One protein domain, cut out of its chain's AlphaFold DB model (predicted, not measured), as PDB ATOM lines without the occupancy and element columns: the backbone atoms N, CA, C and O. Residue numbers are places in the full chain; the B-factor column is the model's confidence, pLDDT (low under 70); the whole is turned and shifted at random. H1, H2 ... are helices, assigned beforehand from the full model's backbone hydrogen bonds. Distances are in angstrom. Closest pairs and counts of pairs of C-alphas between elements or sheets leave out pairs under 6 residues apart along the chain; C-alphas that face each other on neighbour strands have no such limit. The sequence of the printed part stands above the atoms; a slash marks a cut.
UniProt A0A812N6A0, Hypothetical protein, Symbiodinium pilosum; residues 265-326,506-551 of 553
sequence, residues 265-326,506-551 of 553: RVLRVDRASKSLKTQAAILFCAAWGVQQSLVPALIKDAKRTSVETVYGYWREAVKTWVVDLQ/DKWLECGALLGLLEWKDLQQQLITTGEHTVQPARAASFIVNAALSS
ATOM      1  N   ARG A 265     -39.500  26.179  38.607       77.00
ATOM      2  CA  ARG A 265     -39.088  26.096  37.197       77.00
ATOM      3  C   ARG A 265     -38.892  24.647  36.743       77.00
ATOM      4  O   ARG A 265     -39.300  24.315  35.635       77.00
ATOM      5  N   VAL A 266     -38.383  23.768  37.613       76.06
ATOM      6  CA  VAL A 266     -38.124  22.348  37.296       76.06
ATOM      7  C   VAL A 266     -39.392  21.593  36.860       76.06
ATOM      8  O   VAL A 266     -39.331  20.798  35.927       76.06
ATOM      9  N   LEU A 267     -40.545  21.853  37.492       74.25
ATOM     10  CA  LEU A 267     -41.807  21.127  37.248       74.25
ATOM     11  C   LEU A 267     -42.891  21.944  36.522       74.25
ATOM     12  O   LEU A 267     -44.019  21.473  36.362       74.25
ATOM     13  N   ARG A 268     -42.593  23.181  36.104       70.25
ATOM     14  CA  ARG A 268     -43.543  24.057  35.385       70.25
ATOM     15  C   ARG A 268     -43.017  24.506  34.028       70.25
ATOM     16  O   ARG A 268     -43.382  25.583  33.566       70.25
ATOM     17  N   VAL A 269     -42.188  23.679  33.394       62.09
ATOM     18  CA  VAL A 269     -41.495  24.000  32.138       62.09
ATOM     19  C   VAL A 269     -42.460  24.430  31.034       62.09
ATOM     20  O   VAL A 269     -42.114  25.278  30.220       62.09
ATOM     21  N   ASP A 270     -43.685  23.905  31.032       59.59
ATOM     22  CA  ASP A 270     -44.723  24.337  30.105       59.59
ATOM     23  C   ASP A 270     -46.107  23.904  30.612       59.59
ATOM     24  O   ASP A 270     -46.537  22.766  30.403       59.59
ATOM     25  N   ARG A 271     -46.812  24.795  31.323       58.12
ATOM     26  CA  ARG A 271     -48.184  24.518  31.794       58.12
ATOM     27  C   ARG A 271     -49.176  24.334  30.643       58.12
ATOM     28  O   ARG A 271     -50.217  23.725  30.860       58.12
ATOM     29  N   ALA A 272     -48.871  24.857  29.456       56.06
ATOM     30  CA  ALA A 272     -49.800  24.866  28.337       56.06
ATOM     31  C   ALA A 272     -49.716  23.597  27.473       56.06
ATOM     32  O   ALA A 272     -50.675  23.304  26.764       56.06
ATOM     33  N   SER A 273     -48.611  22.831  27.517       60.72
ATOM     34  CA  SER A 273     -48.399  21.748  26.539       60.72
ATOM     35  C   SER A 273     -48.063  20.354  27.083       60.72
ATOM     36  O   SER A 273     -48.117  19.394  26.307       60.72
ATOM     37  N   LYS A 274     -47.723  20.179  28.375       73.69
ATOM     38  CA  LYS A 274     -47.265  18.872  28.893       73.69
ATOM     39  C   LYS A 274     -47.849  18.480  30.243       73.69
ATOM     40  O   LYS A 274     -47.890  19.272  31.181       73.69
ATOM     41  N   SER A 275     -48.204  17.198  30.362       87.75
ATOM     42  CA  SER A 275     -48.665  16.620  31.623       87.75
ATOM     43  C   SER A 275     -47.571  16.695  32.698       87.75
ATOM     44  O   SER A 275     -46.389  16.469  32.417       87.75
ATOM     45  N   LEU A 276     -47.968  16.967  33.943       87.44
ATOM     46  CA  LEU A 276     -47.070  16.939  35.103       87.44
ATOM     47  C   LEU A 276     -46.385  15.569  35.250       87.44
ATOM     48  O   LEU A 276     -45.217  15.498  35.620       87.44
ATOM     49  N   LYS A 277     -47.083  14.490  34.871       90.25
ATOM     50  CA  LYS A 277     -46.560  13.117  34.862       90.25
ATOM     51  C   LYS A 277     -45.320  12.982  33.973       90.25
ATOM     52  O   LYS A 277     -44.331  12.396  34.398       90.25
ATOM     53  N   THR A 278     -45.343  13.552  32.764       91.88
ATOM     54  CA  THR A 278     -44.191  13.529  31.847       91.88
ATOM     55  C   THR A 278     -43.012  14.314  32.423       91.88
ATOM     56  O   THR A 278     -41.886  13.834  32.381       91.88
ATOM     57  N   GLN A 279     -43.258  15.498  32.992       90.69
ATOM     58  CA  GLN A 279     -42.200  16.328  33.586       90.69
ATOM     59  C   GLN A 279     -41.558  15.643  34.801       90.69
ATOM     60  O   GLN A 279     -40.334  15.595  34.895       90.69
ATOM     61  N   ALA A 280     -42.369  15.038  35.673       92.00
ATOM     62  CA  ALA A 280     -41.892  14.262  36.816       92.00
ATOM     63  C   ALA A 280     -41.061  13.042  36.385       92.00
ATOM     64  O   ALA A 280     -40.019  12.776  36.976       92.00
ATOM     65  N   ALA A 281     -41.467  12.340  35.322       94.69
ATOM     66  CA  ALA A 281     -40.704  11.215  34.782       94.69
ATOM     67  C   ALA A 281     -39.348  11.654  34.192       94.69
ATOM     68  O   ALA A 281     -38.337  10.997  34.419       94.69
ATOM     69  N   ILE A 282     -39.294  12.795  33.493       95.19
ATOM     70  CA  ILE A 282     -38.026  13.360  33.001       95.19
ATOM     71  C   ILE A 282     -37.117  13.752  34.175       95.19
ATOM     72  O   ILE A 282     -35.922  13.461  34.147       95.19
ATOM     73  N   LEU A 283     -37.672  14.390  35.210       94.94
ATOM     74  CA  LEU A 283     -36.927  14.753  36.417       94.94
ATOM     75  C   LEU A 283     -36.371  13.513  37.128       94.94
ATOM     76  O   LEU A 283     -35.216  13.518  37.545       94.94
ATOM     77  N   PHE A 284     -37.161  12.442  37.221       94.62
ATOM     78  CA  PHE A 284     -36.708  11.161  37.755       94.62
ATOM     79  C   PHE A 284     -35.492  10.636  36.978       94.62
ATOM     80  O   PHE A 284     -34.462  10.333  37.579       94.62
ATOM     81  N   CYS A 285     -35.554  10.625  35.640       95.81
ATOM     82  CA  CYS A 285     -34.412  10.258  34.797       95.81
ATOM     83  C   CYS A 285     -33.174  11.134  35.070       95.81
ATOM     84  O   CYS A 285     -32.059  10.610  35.159       95.81
ATOM     85  N   ALA A 286     -33.355  12.445  35.251       95.44
ATOM     86  CA  ALA A 286     -32.262  13.372  35.546       95.44
ATOM     87  C   ALA A 286     -31.601  13.083  36.906       95.44
ATOM     88  O   ALA A 286     -30.373  12.937  36.985       95.44
ATOM     89  N   ALA A 287     -32.405  12.911  37.959       93.81
ATOM     90  CA  ALA A 287     -31.932  12.572  39.301       93.81
ATOM     91  C   ALA A 287     -31.167  11.235  39.321       93.81
ATOM     92  O   ALA A 287     -30.125  11.123  39.967       93.81
ATOM     93  N   TRP A 288     -31.596  10.254  38.523       94.25
ATOM     94  CA  TRP A 288     -30.911   8.961  38.388       94.25
ATOM     95  C   TRP A 288     -29.683   8.970  37.471       94.25
ATOM     96  O   TRP A 288     -28.994   7.960  37.353       94.25
ATOM     97  N   GLY A 289     -29.370  10.094  36.823       93.81
ATOM     98  CA  GLY A 289     -28.228  10.168  35.909       93.81
ATOM     99  C   GLY A 289     -28.412   9.400  34.610       93.81
ATOM    100  O   GLY A 289     -27.426   9.055  33.960       93.81
ATOM    101  N   VAL A 290     -29.661   9.185  34.193       94.00
ATOM    102  CA  VAL A 290     -29.958   8.706  32.844       94.00
ATOM    103  C   VAL A 290     -29.421   9.726  31.842       94.00
ATOM    104  O   VAL A 290     -29.617  10.937  32.001       94.00
ATOM    105  N   GLN A 291     -28.735   9.248  30.803       92.19
ATOM    106  CA  GLN A 291     -28.234  10.122  29.747       92.19
ATOM    107  C   GLN A 291     -29.396  10.854  29.075       92.19
ATOM    108  O   GLN A 291     -30.374  10.249  28.640       92.19
ATOM    109  N   GLN A 292     -29.258  12.171  28.965       94.69
ATOM    110  CA  GLN A 292     -30.303  13.066  28.473       94.69
ATOM    111  C   GLN A 292     -30.804  12.690  27.065       94.69
ATOM    112  O   GLN A 292     -31.986  12.840  26.768       94.69
ATOM    113  N   SER A 293     -29.922  12.165  26.210       93.50
ATOM    114  CA  SER A 293     -30.239  11.692  24.857       93.50
ATOM    115  C   SER A 293     -31.163  10.471  24.826       93.50
ATOM    116  O   SER A 293     -31.885  10.296  23.849       93.50
ATOM    117  N   LEU A 294     -31.177   9.650  25.881       94.69
ATOM    118  CA  LEU A 294     -31.963   8.411  25.949       94.69
ATOM    119  C   LEU A 294     -33.390   8.636  26.462       94.69
ATOM    120  O   LEU A 294     -34.270   7.807  26.249       94.69
ATOM    121  N   VAL A 295     -33.645   9.760  27.131       94.81
ATOM    122  CA  VAL A 295     -34.935  10.026  27.787       94.81
ATOM    123  C   VAL A 295     -36.120  10.058  26.812       94.81
ATOM    124  O   VAL A 295     -37.142   9.464  27.149       94.81
ATOM    125  N   PRO A 296     -36.032  10.663  25.607       95.75
ATOM    126  CA  PRO A 296     -37.125  10.600  24.633       95.75
ATOM    127  C   PRO A 296     -37.491   9.172  24.197       95.75
ATOM    128  O   PRO A 296     -38.645   8.913  23.877       95.75
ATOM    129  N   ALA A 297     -36.531   8.240  24.212       93.38
ATOM    130  CA  ALA A 297     -36.789   6.833  23.906       93.38
ATOM    131  C   ALA A 297     -37.455   6.097  25.083       93.38
ATOM    132  O   ALA A 297     -38.287   5.220  24.872       93.38
ATOM    133  N   LEU A 298     -37.122   6.472  26.324       93.50
ATOM    134  CA  LEU A 298     -37.713   5.893  27.538       93.50
ATOM    135  C   LEU A 298     -39.117   6.436  27.835       93.50
ATOM    136  O   LEU A 298     -39.948   5.742  28.418       93.50
ATOM    137  N   ILE A 299     -39.384   7.686  27.457       95.56
ATOM    138  CA  ILE A 299     -40.635   8.385  27.737       95.56
ATOM    139  C   ILE A 299     -41.225   8.839  26.404       95.56
ATOM    140  O   ILE A 299     -40.896   9.914  25.909       95.56
ATOM    141  N   LYS A 300     -42.139   8.032  25.851       91.19
ATOM    142  CA  LYS A 300     -42.722   8.196  24.504       91.19
ATOM    143  C   LYS A 300     -43.201   9.621  24.176       91.19
ATOM    144  O   LYS A 300     -43.049  10.079  23.049       91.19
ATOM    145  N   ASP A 301     -43.733  10.347  25.162       92.06
ATOM    146  CA  ASP A 301     -44.288  11.698  24.974       92.06
ATOM    147  C   ASP A 301     -43.304  12.845  25.301       92.06
ATOM    148  O   ASP A 301     -43.662  14.036  25.226       92.06
ATOM    149  N   ALA A 302     -42.068  12.513  25.693       93.31
ATOM    150  CA  ALA A 302     -41.031  13.473  26.047       93.31
ATOM    151  C   ALA A 302     -40.318  13.996  24.795       93.31
ATOM    152  O   ALA A 302     -39.489  13.330  24.180       93.31
ATOM    153  N   LYS A 303     -40.605  15.250  24.437       93.31
ATOM    154  CA  LYS A 303     -39.861  15.958  23.391       93.31
ATOM    155  C   LYS A 303     -38.456  16.292  23.894       93.31
ATOM    156  O   LYS A 303     -38.296  16.696  25.045       93.31
ATOM    157  N   ARG A 304     -37.462  16.229  23.004       93.50
ATOM    158  CA  ARG A 304     -36.062  16.581  23.299       93.50
ATOM    159  C   ARG A 304     -35.909  17.944  23.985       93.50
ATOM    160  O   ARG A 304     -35.191  18.039  24.971       93.50
ATOM    161  N   THR A 305     -36.632  18.967  23.529       93.38
ATOM    162  CA  THR A 305     -36.589  20.321  24.113       93.38
ATOM    163  C   THR A 305     -37.095  20.366  25.559       93.38
ATOM    164  O   THR A 305     -36.511  21.040  26.407       93.38
ATOM    165  N   SER A 306     -38.156  19.613  25.872       92.00
ATOM    166  CA  SER A 306     -38.665  19.469  27.241       92.00
ATOM    167  C   SER A 306     -37.649  18.759  28.133       92.00
ATOM    168  O   SER A 306     -37.424  19.195  29.258       92.00
ATOM    169  N   VAL A 307     -37.000  17.710  27.616       94.31
ATOM    170  CA  VAL A 307     -35.926  17.004  28.328       94.31
ATOM    171  C   VAL A 307     -34.755  17.944  28.613       94.31
ATOM    172  O   VAL A 307     -34.336  18.055  29.761       94.31
ATOM    173  N   GLU A 308     -34.268  18.661  27.598       93.62
ATOM    174  CA  GLU A 308     -33.196  19.657  27.726       93.62
ATOM    175  C   GLU A 308     -33.508  20.704  28.794       93.62
ATOM    176  O   GLU A 308     -32.650  21.026  29.616       93.62
ATOM    177  N   THR A 309     -34.749  21.182  28.828       92.25
ATOM    178  CA  THR A 309     -35.155  22.227  29.763       92.25
ATOM    179  C   THR A 309     -35.271  21.707  31.198       92.25
ATOM    180  O   THR A 309     -34.713  22.320  32.106       92.25
ATOM    181  N   VAL A 310     -35.914  20.552  31.420       93.25
ATOM    182  CA  VAL A 310     -36.010  19.948  32.765       93.25
ATOM    183  C   VAL A 310     -34.622  19.594  33.305       93.25
ATOM    184  O   VAL A 310     -34.324  19.910  34.453       93.25
ATOM    185  N   TYR A 311     -33.741  19.004  32.487       95.38
ATOM    186  CA  TYR A 311     -32.356  18.724  32.890       95.38
ATOM    187  C   TYR A 311     -31.573  20.007  33.187       95.38
ATOM    188  O   TYR A 311     -30.799  20.048  34.140       95.38
ATOM    189  N   GLY A 312     -31.764  21.063  32.391       94.00
ATOM    190  CA  GLY A 312     -31.160  22.372  32.638       94.00
ATOM    191  C   GLY A 312     -31.538  22.925  34.013       94.00
ATOM    192  O   GLY A 312     -30.650  23.248  34.804       94.00
ATOM    193  N   TYR A 313     -32.837  22.957  34.324       93.75
ATOM    194  CA  TYR A 313     -33.333  23.434  35.618       93.75
ATOM    195  C   TYR A 313     -32.929  22.532  36.780       93.75
ATOM    196  O   TYR A 313     -32.557  23.037  37.836       93.75
ATOM    197  N   TRP A 314     -32.948  21.211  36.590       95.25
ATOM    198  CA  TRP A 314     -32.468  20.264  37.593       95.25
ATOM    199  C   TRP A 314     -31.015  20.553  37.977       95.25
ATOM    200  O   TRP A 314     -30.710  20.708  39.155       95.25
ATOM    201  N   ARG A 315     -30.114  20.706  37.001       96.62
ATOM    202  CA  ARG A 315     -28.699  20.960  37.304       96.62
ATOM    203  C   ARG A 315     -28.460  22.330  37.941       96.62
ATOM    204  O   ARG A 315     -27.589  22.447  38.797       96.62
ATOM    205  N   GLU A 316     -29.222  23.356  37.556       95.00
ATOM    206  CA  GLU A 316     -29.186  24.681  38.202       95.00
ATOM    207  C   GLU A 316     -29.618  24.593  39.676       95.00
ATOM    208  O   GLU A 316     -28.932  25.115  40.562       95.00
ATOM    209  N   ALA A 317     -30.716  23.879  39.944       94.56
ATOM    210  CA  ALA A 317     -31.205  23.605  41.291       94.56
ATOM    211  C   ALA A 317     -30.155  22.848  42.117       94.56
ATOM    212  O   ALA A 317     -29.805  23.273  43.221       94.56
ATOM    213  N   VAL A 318     -29.588  21.778  41.552       96.50
ATOM    214  CA  VAL A 318     -28.550  20.976  42.203       96.50
ATOM    215  C   VAL A 318     -27.316  21.799  42.522       96.50
ATOM    216  O   VAL A 318     -26.868  21.783  43.663       96.50
ATOM    217  N   LYS A 319     -26.791  22.561  41.559       96.44
ATOM    218  CA  LYS A 319     -25.645  23.444  41.793       96.44
ATOM    219  C   LYS A 319     -25.906  24.397  42.953       96.44
ATOM    220  O   LYS A 319     -25.072  24.493  43.846       96.44
ATOM    221  N   THR A 320     -27.049  25.079  42.941       94.56
ATOM    222  CA  THR A 320     -27.411  26.047  43.986       94.56
ATOM    223  C   THR A 320     -27.416  25.379  45.359       94.56
ATOM    224  O   THR A 320     -26.764  25.848  46.289       94.56
ATOM    225  N   TRP A 321     -28.080  24.228  45.469       95.19
ATOM    226  CA  TRP A 321     -28.156  23.475  46.715       95.19
ATOM    227  C   TRP A 321     -26.788  22.959  47.188       95.19
ATOM    228  O   TRP A 321     -26.438  23.127  48.355       95.19
ATOM    229  N   VAL A 322     -25.990  22.381  46.285       96.31
ATOM    230  CA  VAL A 322     -24.658  21.834  46.588       96.31
ATOM    231  C   VAL A 322     -23.706  22.930  47.057       96.31
ATOM    232  O   VAL A 322     -23.049  22.766  48.086       96.31
ATOM    233  N   VAL A 323     -23.646  24.054  46.335       95.62
ATOM    234  CA  VAL A 323     -22.784  25.196  46.679       95.62
ATOM    235  C   VAL A 323     -23.152  25.745  48.057       95.62
ATOM    236  O   VAL A 323     -22.273  25.946  48.897       95.62
ATOM    237  N   ASP A 324     -24.445  25.896  48.335       93.69
ATOM    238  CA  ASP A 324     -24.923  26.366  49.632       93.69
ATOM    239  C   ASP A 324     -24.585  25.395  50.771       93.69
ATOM    240  O   ASP A 324     -24.154  25.819  51.850       93.69
ATOM    241  N   LEU A 325     -24.747  24.086  50.557       93.62
ATOM    242  CA  LEU A 325     -24.470  23.096  51.595       93.62
ATOM    243  C   LEU A 325     -22.972  23.032  51.912       93.62
ATOM    244  O   LEU A 325     -22.577  23.108  53.080       93.62
ATOM    245  N   GLN A 326     -22.120  22.988  50.884       95.56
ATOM    246  CA  GLN A 326     -20.674  22.856  51.069       95.56
ATOM    247  C   GLN A 326     -20.037  24.079  51.754       95.56
ATOM    248  O   GLN A 326     -18.941  23.968  52.313       95.56
ATOM    249  N   ASP A 506     -31.523   7.275  48.894       92.25
ATOM    250  CA  ASP A 506     -32.634   7.263  47.947       92.25
ATOM    251  C   ASP A 506     -32.642   8.576  47.150       92.25
ATOM    252  O   ASP A 506     -32.926   9.656  47.673       92.25
ATOM    253  N   LYS A 507     -32.334   8.484  45.854       89.75
ATOM    254  CA  LYS A 507     -32.212   9.653  44.978       89.75
ATOM    255  C   LYS A 507     -33.515  10.438  44.844       89.75
ATOM    256  O   LYS A 507     -33.452  11.638  44.584       89.75
ATOM    257  N   TRP A 508     -34.679   9.803  44.988       89.62
ATOM    258  CA  TRP A 508     -35.967  10.484  44.880       89.62
ATOM    259  C   TRP A 508     -36.269  11.279  46.141       89.62
ATOM    260  O   TRP A 508     -36.675  12.437  46.039       89.62
ATOM    261  N   LEU A 509     -36.003  10.700  47.315       91.00
ATOM    262  CA  LEU A 509     -36.114  11.424  48.582       91.00
ATOM    263  C   LEU A 509     -35.143  12.609  48.625       91.00
ATOM    264  O   LEU A 509     -35.556  13.723  48.942       91.00
ATOM    265  N   GLU A 510     -33.890  12.405  48.214       94.06
ATOM    266  CA  GLU A 510     -32.886  13.474  48.132       94.06
ATOM    267  C   GLU A 510     -33.275  14.562  47.118       94.06
ATOM    268  O   GLU A 510     -33.121  15.754  47.386       94.06
ATOM    269  N   CYS A 511     -33.832  14.176  45.966       93.56
ATOM    270  CA  CYS A 511     -34.377  15.111  44.982       93.56
ATOM    271  C   CYS A 511     -35.527  15.943  45.576       93.56
ATOM    272  O   CYS A 511     -35.536  17.169  45.449       93.56
ATOM    273  N   GLY A 512     -36.467  15.301  46.276       90.81
ATOM    274  CA  GLY A 512     -37.577  15.977  46.948       90.81
ATOM    275  C   GLY A 512     -37.108  16.954  48.028       90.81
ATOM    276  O   GLY A 512     -37.553  18.102  48.053       90.81
ATOM    277  N   ALA A 513     -36.162  16.538  48.875       90.38
ATOM    278  CA  ALA A 513     -35.575  17.381  49.915       90.38
ATOM    279  C   ALA A 513     -34.856  18.604  49.323       90.38
ATOM    280  O   ALA A 513     -35.020  19.727  49.809       90.38
ATOM    281  N   LEU A 514     -34.106  18.400  48.238       92.75
ATOM    282  CA  LEU A 514     -33.420  19.461  47.509       92.75
ATOM    283  C   LEU A 514     -34.402  20.497  46.961       92.75
ATOM    284  O   LEU A 514     -34.224  21.698  47.182       92.75
ATOM    285  N   LEU A 515     -35.451  20.044  46.270       89.94
ATOM    286  CA  LEU A 515     -36.454  20.930  45.682       89.94
ATOM    287  C   LEU A 515     -37.256  21.677  46.756       89.94
ATOM    288  O   LEU A 515     -37.461  22.884  46.622       89.94
ATOM    289  N   GLY A 516     -37.628  21.002  47.848       86.94
ATOM    290  CA  GLY A 516     -38.324  21.627  48.974       86.94
ATOM    291  C   GLY A 516     -37.492  22.713  49.663       86.94
ATOM    292  O   GLY A 516     -38.015  23.769  50.020       86.94
ATOM    293  N   LEU A 517     -36.177  22.506  49.804       84.25
ATOM    294  CA  LEU A 517     -35.284  23.489  50.427       84.25
ATOM    295  C   LEU A 517     -35.083  24.740  49.561       84.25
ATOM    296  O   LEU A 517     -34.955  25.845  50.092       84.25
ATOM    297  N   LEU A 518     -35.065  24.585  48.236       81.75
ATOM    298  CA  LEU A 518     -34.986  25.717  47.311       81.75
ATOM    299  C   LEU A 518     -36.282  26.531  47.304       81.75
ATOM    300  O   LEU A 518     -36.223  27.754  47.389       81.75
ATOM    301  N   GLU A 519     -37.440  25.868  47.287       82.81
ATOM    302  CA  GLU A 519     -38.734  26.552  47.387       82.81
ATOM    303  C   GLU A 519     -38.839  27.362  48.685       82.81
ATOM    304  O   GLU A 519     -39.254  28.521  48.671       82.81
ATOM    305  N   TRP A 520     -38.380  26.790  49.801       77.00
ATOM    306  CA  TRP A 520     -38.330  27.489  51.079       77.00
ATOM    307  C   TRP A 520     -37.470  28.761  51.033       77.00
ATOM    308  O   TRP A 520     -37.900  29.814  51.507       77.00
ATOM    309  N   LYS A 521     -36.270  28.693  50.446       79.31
ATOM    310  CA  LYS A 521     -35.380  29.858  50.302       79.31
ATOM    311  C   LYS A 521     -35.987  30.942  49.420       79.31
ATOM    312  O   LYS A 521     -35.909  32.120  49.762       79.31
ATOM    313  N   ASP A 522     -36.624  30.546  48.326       78.69
ATOM    314  CA  ASP A 522     -37.272  31.486  47.420       78.69
ATOM    315  C   ASP A 522     -38.448  32.197  48.114       78.69
ATOM    316  O   ASP A 522     -38.588  33.416  47.995       78.69
ATOM    317  N   LEU A 523     -39.231  31.477  48.927       75.50
ATOM    318  CA  LEU A 523     -40.267  32.073  49.776       75.50
ATOM    319  C   LEU A 523     -39.676  33.043  50.809       75.50
ATOM    320  O   LEU A 523     -40.200  34.143  50.980       75.50
ATOM    321  N   GLN A 524     -38.568  32.688  51.470       76.25
ATOM    322  CA  GLN A 524     -37.884  33.595  52.402       76.25
ATOM    323  C   GLN A 524     -37.410  34.878  51.708       76.25
ATOM    324  O   GLN A 524     -37.609  35.974  52.236       76.25
ATOM    325  N   GLN A 525     -36.825  34.766  50.514       81.06
ATOM    326  CA  GLN A 525     -36.350  35.918  49.753       81.06
ATOM    327  C   GLN A 525     -37.505  36.812  49.285       81.06
ATOM    328  O   GLN A 525     -37.390  38.039  49.337       81.06
ATOM    329  N   GLN A 526     -38.628  36.222  48.867       78.75
ATOM    330  CA  GLN A 526     -39.838  36.971  48.521       78.75
ATOM    331  C   GLN A 526     -40.363  37.762  49.722       78.75
ATOM    332  O   GLN A 526     -40.571  38.962  49.586       78.75
ATOM    333  N   LEU A 527     -40.468  37.140  50.903       76.62
ATOM    334  CA  LEU A 527     -40.904  37.812  52.135       76.62
ATOM    335  C   LEU A 527     -39.996  38.986  52.525       76.62
ATOM    336  O   LEU A 527     -40.481  40.043  52.926       76.62
ATOM    337  N   ILE A 528     -38.676  38.821  52.384       81.19
ATOM    338  CA  ILE A 528     -37.709  39.901  52.632       81.19
ATOM    339  C   ILE A 528     -37.921  41.055  51.643       81.19
ATOM    340  O   ILE A 528     -37.835  42.219  52.026       81.19
ATOM    341  N   THR A 529     -38.197  40.740  50.377       82.25
ATOM    342  CA  THR A 529     -38.285  41.738  49.304       82.25
ATOM    343  C   THR A 529     -39.615  42.496  49.320       82.25
ATOM    344  O   THR A 529     -39.635  43.689  49.025       82.25
ATOM    345  N   THR A 530     -40.725  41.844  49.680       82.38
ATOM    346  CA  THR A 530     -42.050  42.486  49.747       82.38
ATOM    347  C   THR A 530     -42.264  43.301  51.022       82.38
ATOM    348  O   THR A 530     -43.201  44.093  51.081       82.38
ATOM    349  N   GLY A 531     -41.415  43.138  52.045       75.38
ATOM    350  CA  GLY A 531     -41.575  43.811  53.340       75.38
ATOM    351  C   GLY A 531     -42.791  43.326  54.140       75.38
ATOM    352  O   GLY A 531     -43.121  43.895  55.183       75.38
ATOM    353  N   GLU A 532     -43.466  42.268  53.679       69.00
ATOM    354  CA  GLU A 532     -44.597  41.658  54.367       69.00
ATOM    355  C   GLU A 532     -44.082  40.734  55.477       69.00
ATOM    356  O   GLU A 532     -43.913  39.528  55.316       69.00
ATOM    357  N   HIS A 533     -43.842  41.305  56.658       59.06
ATOM    358  CA  HIS A 533     -43.406  40.561  57.848       59.06
ATOM    359  C   HIS A 533     -44.504  39.680  58.486       59.06
ATOM    360  O   HIS A 533     -44.291  39.094  59.547       59.06
ATOM    361  N   THR A 534     -45.681  39.570  57.865       50.22
ATOM    362  CA  THR A 534     -46.858  38.872  58.405       50.22
ATOM    363  C   THR A 534     -47.310  37.727  57.504       50.22
ATOM    364  O   THR A 534     -48.434  37.718  57.012       50.22
ATOM    365  N   VAL A 535     -46.466  36.710  57.329       50.12
ATOM    366  CA  VAL A 535     -46.947  35.377  56.934       50.12
ATOM    367  C   VAL A 535     -46.878  34.468  58.152       50.12
ATOM    368  O   VAL A 535     -45.828  34.307  58.771       50.12
ATOM    369  N   GLN A 536     -48.032  33.915  58.535       49.31
ATOM    370  CA  GLN A 536     -48.153  33.057  59.709       49.31
ATOM    371  C   GLN A 536     -47.209  31.842  59.588       49.31
ATOM    372  O   GLN A 536     -47.323  31.085  58.618       49.31
ATOM    373  N   PRO A 537     -46.360  31.578  60.602       48.91
ATOM    374  CA  PRO A 537     -45.483  30.402  60.676       48.91
ATOM    375  C   PRO A 537     -46.194  29.051  60.478       48.91
ATOM    376  O   PRO A 537     -45.544  28.046  60.216       48.91
ATOM    377  N   ALA A 538     -47.526  29.012  60.566       45.25
ATOM    378  CA  ALA A 538     -48.346  27.816  60.405       45.25
ATOM    379  C   ALA A 538     -48.312  27.209  58.986       45.25
ATOM    380  O   ALA A 538     -48.267  25.986  58.863       45.25
ATOM    381  N   ARG A 539     -48.271  28.019  57.911       51.53
ATOM    382  CA  ARG A 539     -48.148  27.488  56.530       51.53
ATOM    383  C   ARG A 539     -46.765  26.884  56.271       51.53
ATOM    384  O   ARG A 539     -46.655  25.848  55.628       51.53
ATOM    385  N   ALA A 540     -45.735  27.504  56.841       46.59
ATOM    386  CA  ALA A 540     -44.358  27.027  56.812       46.59
ATOM    387  C   ALA A 540     -44.166  25.723  57.606       46.59
ATOM    388  O   ALA A 540     -43.594  24.758  57.104       46.59
ATOM    389  N   ALA A 541     -44.693  25.675  58.834       43.94
ATOM    390  CA  ALA A 541     -44.616  24.504  59.698       43.94
ATOM    391  C   ALA A 541     -45.409  23.319  59.128       43.94
ATOM    392  O   ALA A 541     -44.925  22.197  59.180       43.94
ATOM    393  N   SER A 542     -46.575  23.556  58.517       45.31
ATOM    394  CA  SER A 542     -47.370  22.502  57.874       45.31
ATOM    395  C   SER A 542     -46.634  21.816  56.718       45.31
ATOM    396  O   SER A 542     -46.792  20.611  56.549       45.31
ATOM    397  N   PHE A 543     -45.816  22.538  55.946       51.03
ATOM    398  CA  PHE A 543     -45.087  21.955  54.814       51.03
ATOM    399  C   PHE A 543     -43.878  21.125  55.271       51.03
ATOM    400  O   PHE A 543     -43.676  20.012  54.791       51.03
ATOM    401  N   ILE A 544     -43.128  21.622  56.263       45.97
ATOM    402  CA  ILE A 544     -42.002  20.900  56.880       45.97
ATOM    403  C   ILE A 544     -42.506  19.659  57.623       45.97
ATOM    404  O   ILE A 544     -41.921  18.589  57.495       45.97
ATOM    405  N   VAL A 545     -43.614  19.778  58.358       42.81
ATOM    406  CA  VAL A 545     -44.241  18.655  59.062       42.81
ATOM    407  C   VAL A 545     -44.797  17.635  58.069       42.81
ATOM    408  O   VAL A 545     -44.605  16.453  58.292       42.81
ATOM    409  N   ASN A 546     -45.378  18.028  56.932       44.50
ATOM    410  CA  ASN A 546     -45.838  17.055  55.932       44.50
ATOM    411  C   ASN A 546     -44.687  16.344  55.199       44.50
ATOM    412  O   ASN A 546     -44.790  15.144  54.971       44.50
ATOM    413  N   ALA A 547     -43.576  17.028  54.903       41.69
ATOM    414  CA  ALA A 547     -42.375  16.399  54.338       41.69
ATOM    415  C   ALA A 547     -41.629  15.500  55.357       41.69
ATOM    416  O   ALA A 547     -41.028  14.488  54.992       41.69
ATOM    417  N   ALA A 548     -41.692  15.842  56.649       35.59
ATOM    418  CA  ALA A 548     -41.113  15.059  57.742       35.59
ATOM    419  C   ALA A 548     -42.025  13.910  58.228       35.59
ATOM    420  O   ALA A 548     -41.535  12.904  58.719       35.59
ATOM    421  N   LEU A 549     -43.349  14.018  58.079       37.38
ATOM    422  CA  LEU A 549     -44.299  12.953  58.431       37.38
ATOM    423  C   LEU A 549     -44.480  11.931  57.302       37.38
ATOM    424  O   LEU A 549     -44.844  10.792  57.578       37.38
ATOM    425  N   SER A 550     -44.149  12.280  56.052       39.38
ATOM    426  CA  SER A 550     -43.985  11.307  54.962       39.38
ATOM    427  C   SER A 550     -42.670  10.512  55.034       39.38
ATOM    428  O   SER A 550     -42.416   9.699  54.152       39.38
ATOM    429  N   SER A 551     -41.820  10.757  56.043       38.06
ATOM    430  CA  SER A 551     -40.524  10.084  56.251       38.06
ATOM    431  C   SER A 551     -40.449   9.234  57.529       38.06
ATOM    432  O   SER A 551     -39.361   8.862  57.969       38.06
TER     433      SER A 551
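What this domain is: This is residues 265 to 326 and 506 to 551 of the 553 residues of the protein "Hypothetical protein" of Symbiodinium pilosum (UniProt A0A812N6A0). Two long helices, H4 and H3, cross each other nearly at right angles, and H1 packs on both of them, on H3 along residues 306 to 314 and on H4 at its first residues. H2, a short turn of helix, sits by the first residues of H3, while the far end of H4 sticks out with residues 528 to 534 and the chain then folds back as H5 alongside H4. The printed part has 108 residues, with five named helices in the order H1, H2, H3, H4, H5 and no named strand, and its class is all helix. It is only just loose, close to compact, with a radius of gyration of the C-alphas of 15.8 A, and it is elongated, spanning 47 by 31 by 26 A.

Where its parts are: Find C-alpha 507 at (-32.212, 9.653, 44.978); from there H4, residues 507 to 530, runs 34.6 A to C-alpha 530 at (-42.050, 42.486, 49.747). H3, residues 304 to 326, is 32.4 A long. H1 is residues 276 to 287, 16.3 A, and H2 is residues 295 to 298, 5.0 A. Look last for H5, residues 537 to 549, which covers 17.6 A and ends at C-alpha 549 at (-44.299, 12.953, 58.431).

How they stand to each other: Begin at the hub, H3, which touches three helices. Residues 317 to 321 of H3 touch residues 514 to 518 of H4, about perpendicular at 76 degrees; the closest C-alphas, of Trp 321 and Leu 514, are 6.7 A apart. Residues 306 to 314 of H3 touch H1 at a steep tilt of 54 degrees, the same way, and the closest C-alphas are those of Ala 286 and Tyr 311, 6.0 A apart. Residues 284 to 287 of H1 touch residues 507 to 511 of H4, with the C-alphas of Ala 287 and Lys 507 closest at 6.4 A; the two are only just about perpendicular, at 70.3 degrees. H2 and residues 304 to 307 of H3 only just touch, with 3 pairs of C-alphas within 8 A, the closest being Pro 296 and Arg 304 at 6.2 A. H4 and H5 are near each other, with 12 pairs of C-alphas within 10 A, and H3 and H5 are apart. In H1, H3, H4 and H5 every O i to N i+4 pair is within hydrogen-bond range; H2 is too short for such a pair.

The domain as a whole: The two C-alphas farthest apart, of Ala 297 and His 533, stand 48.3 A from each other. Residues 327 to 505 are not printed, and C-alphas 326 and 506 are 19.9 A apart across this cut, which lies in the link from H3 to H4. Of the links that are printed whole, H2 to H3 is tight, H1 to H2 and H4 to H5 are short, and none is long. The mean pLDDT of the printed part is 80.3; look for values under 70 at residues 269 to 273 and 532 to 551, and H5 has a mean of 45.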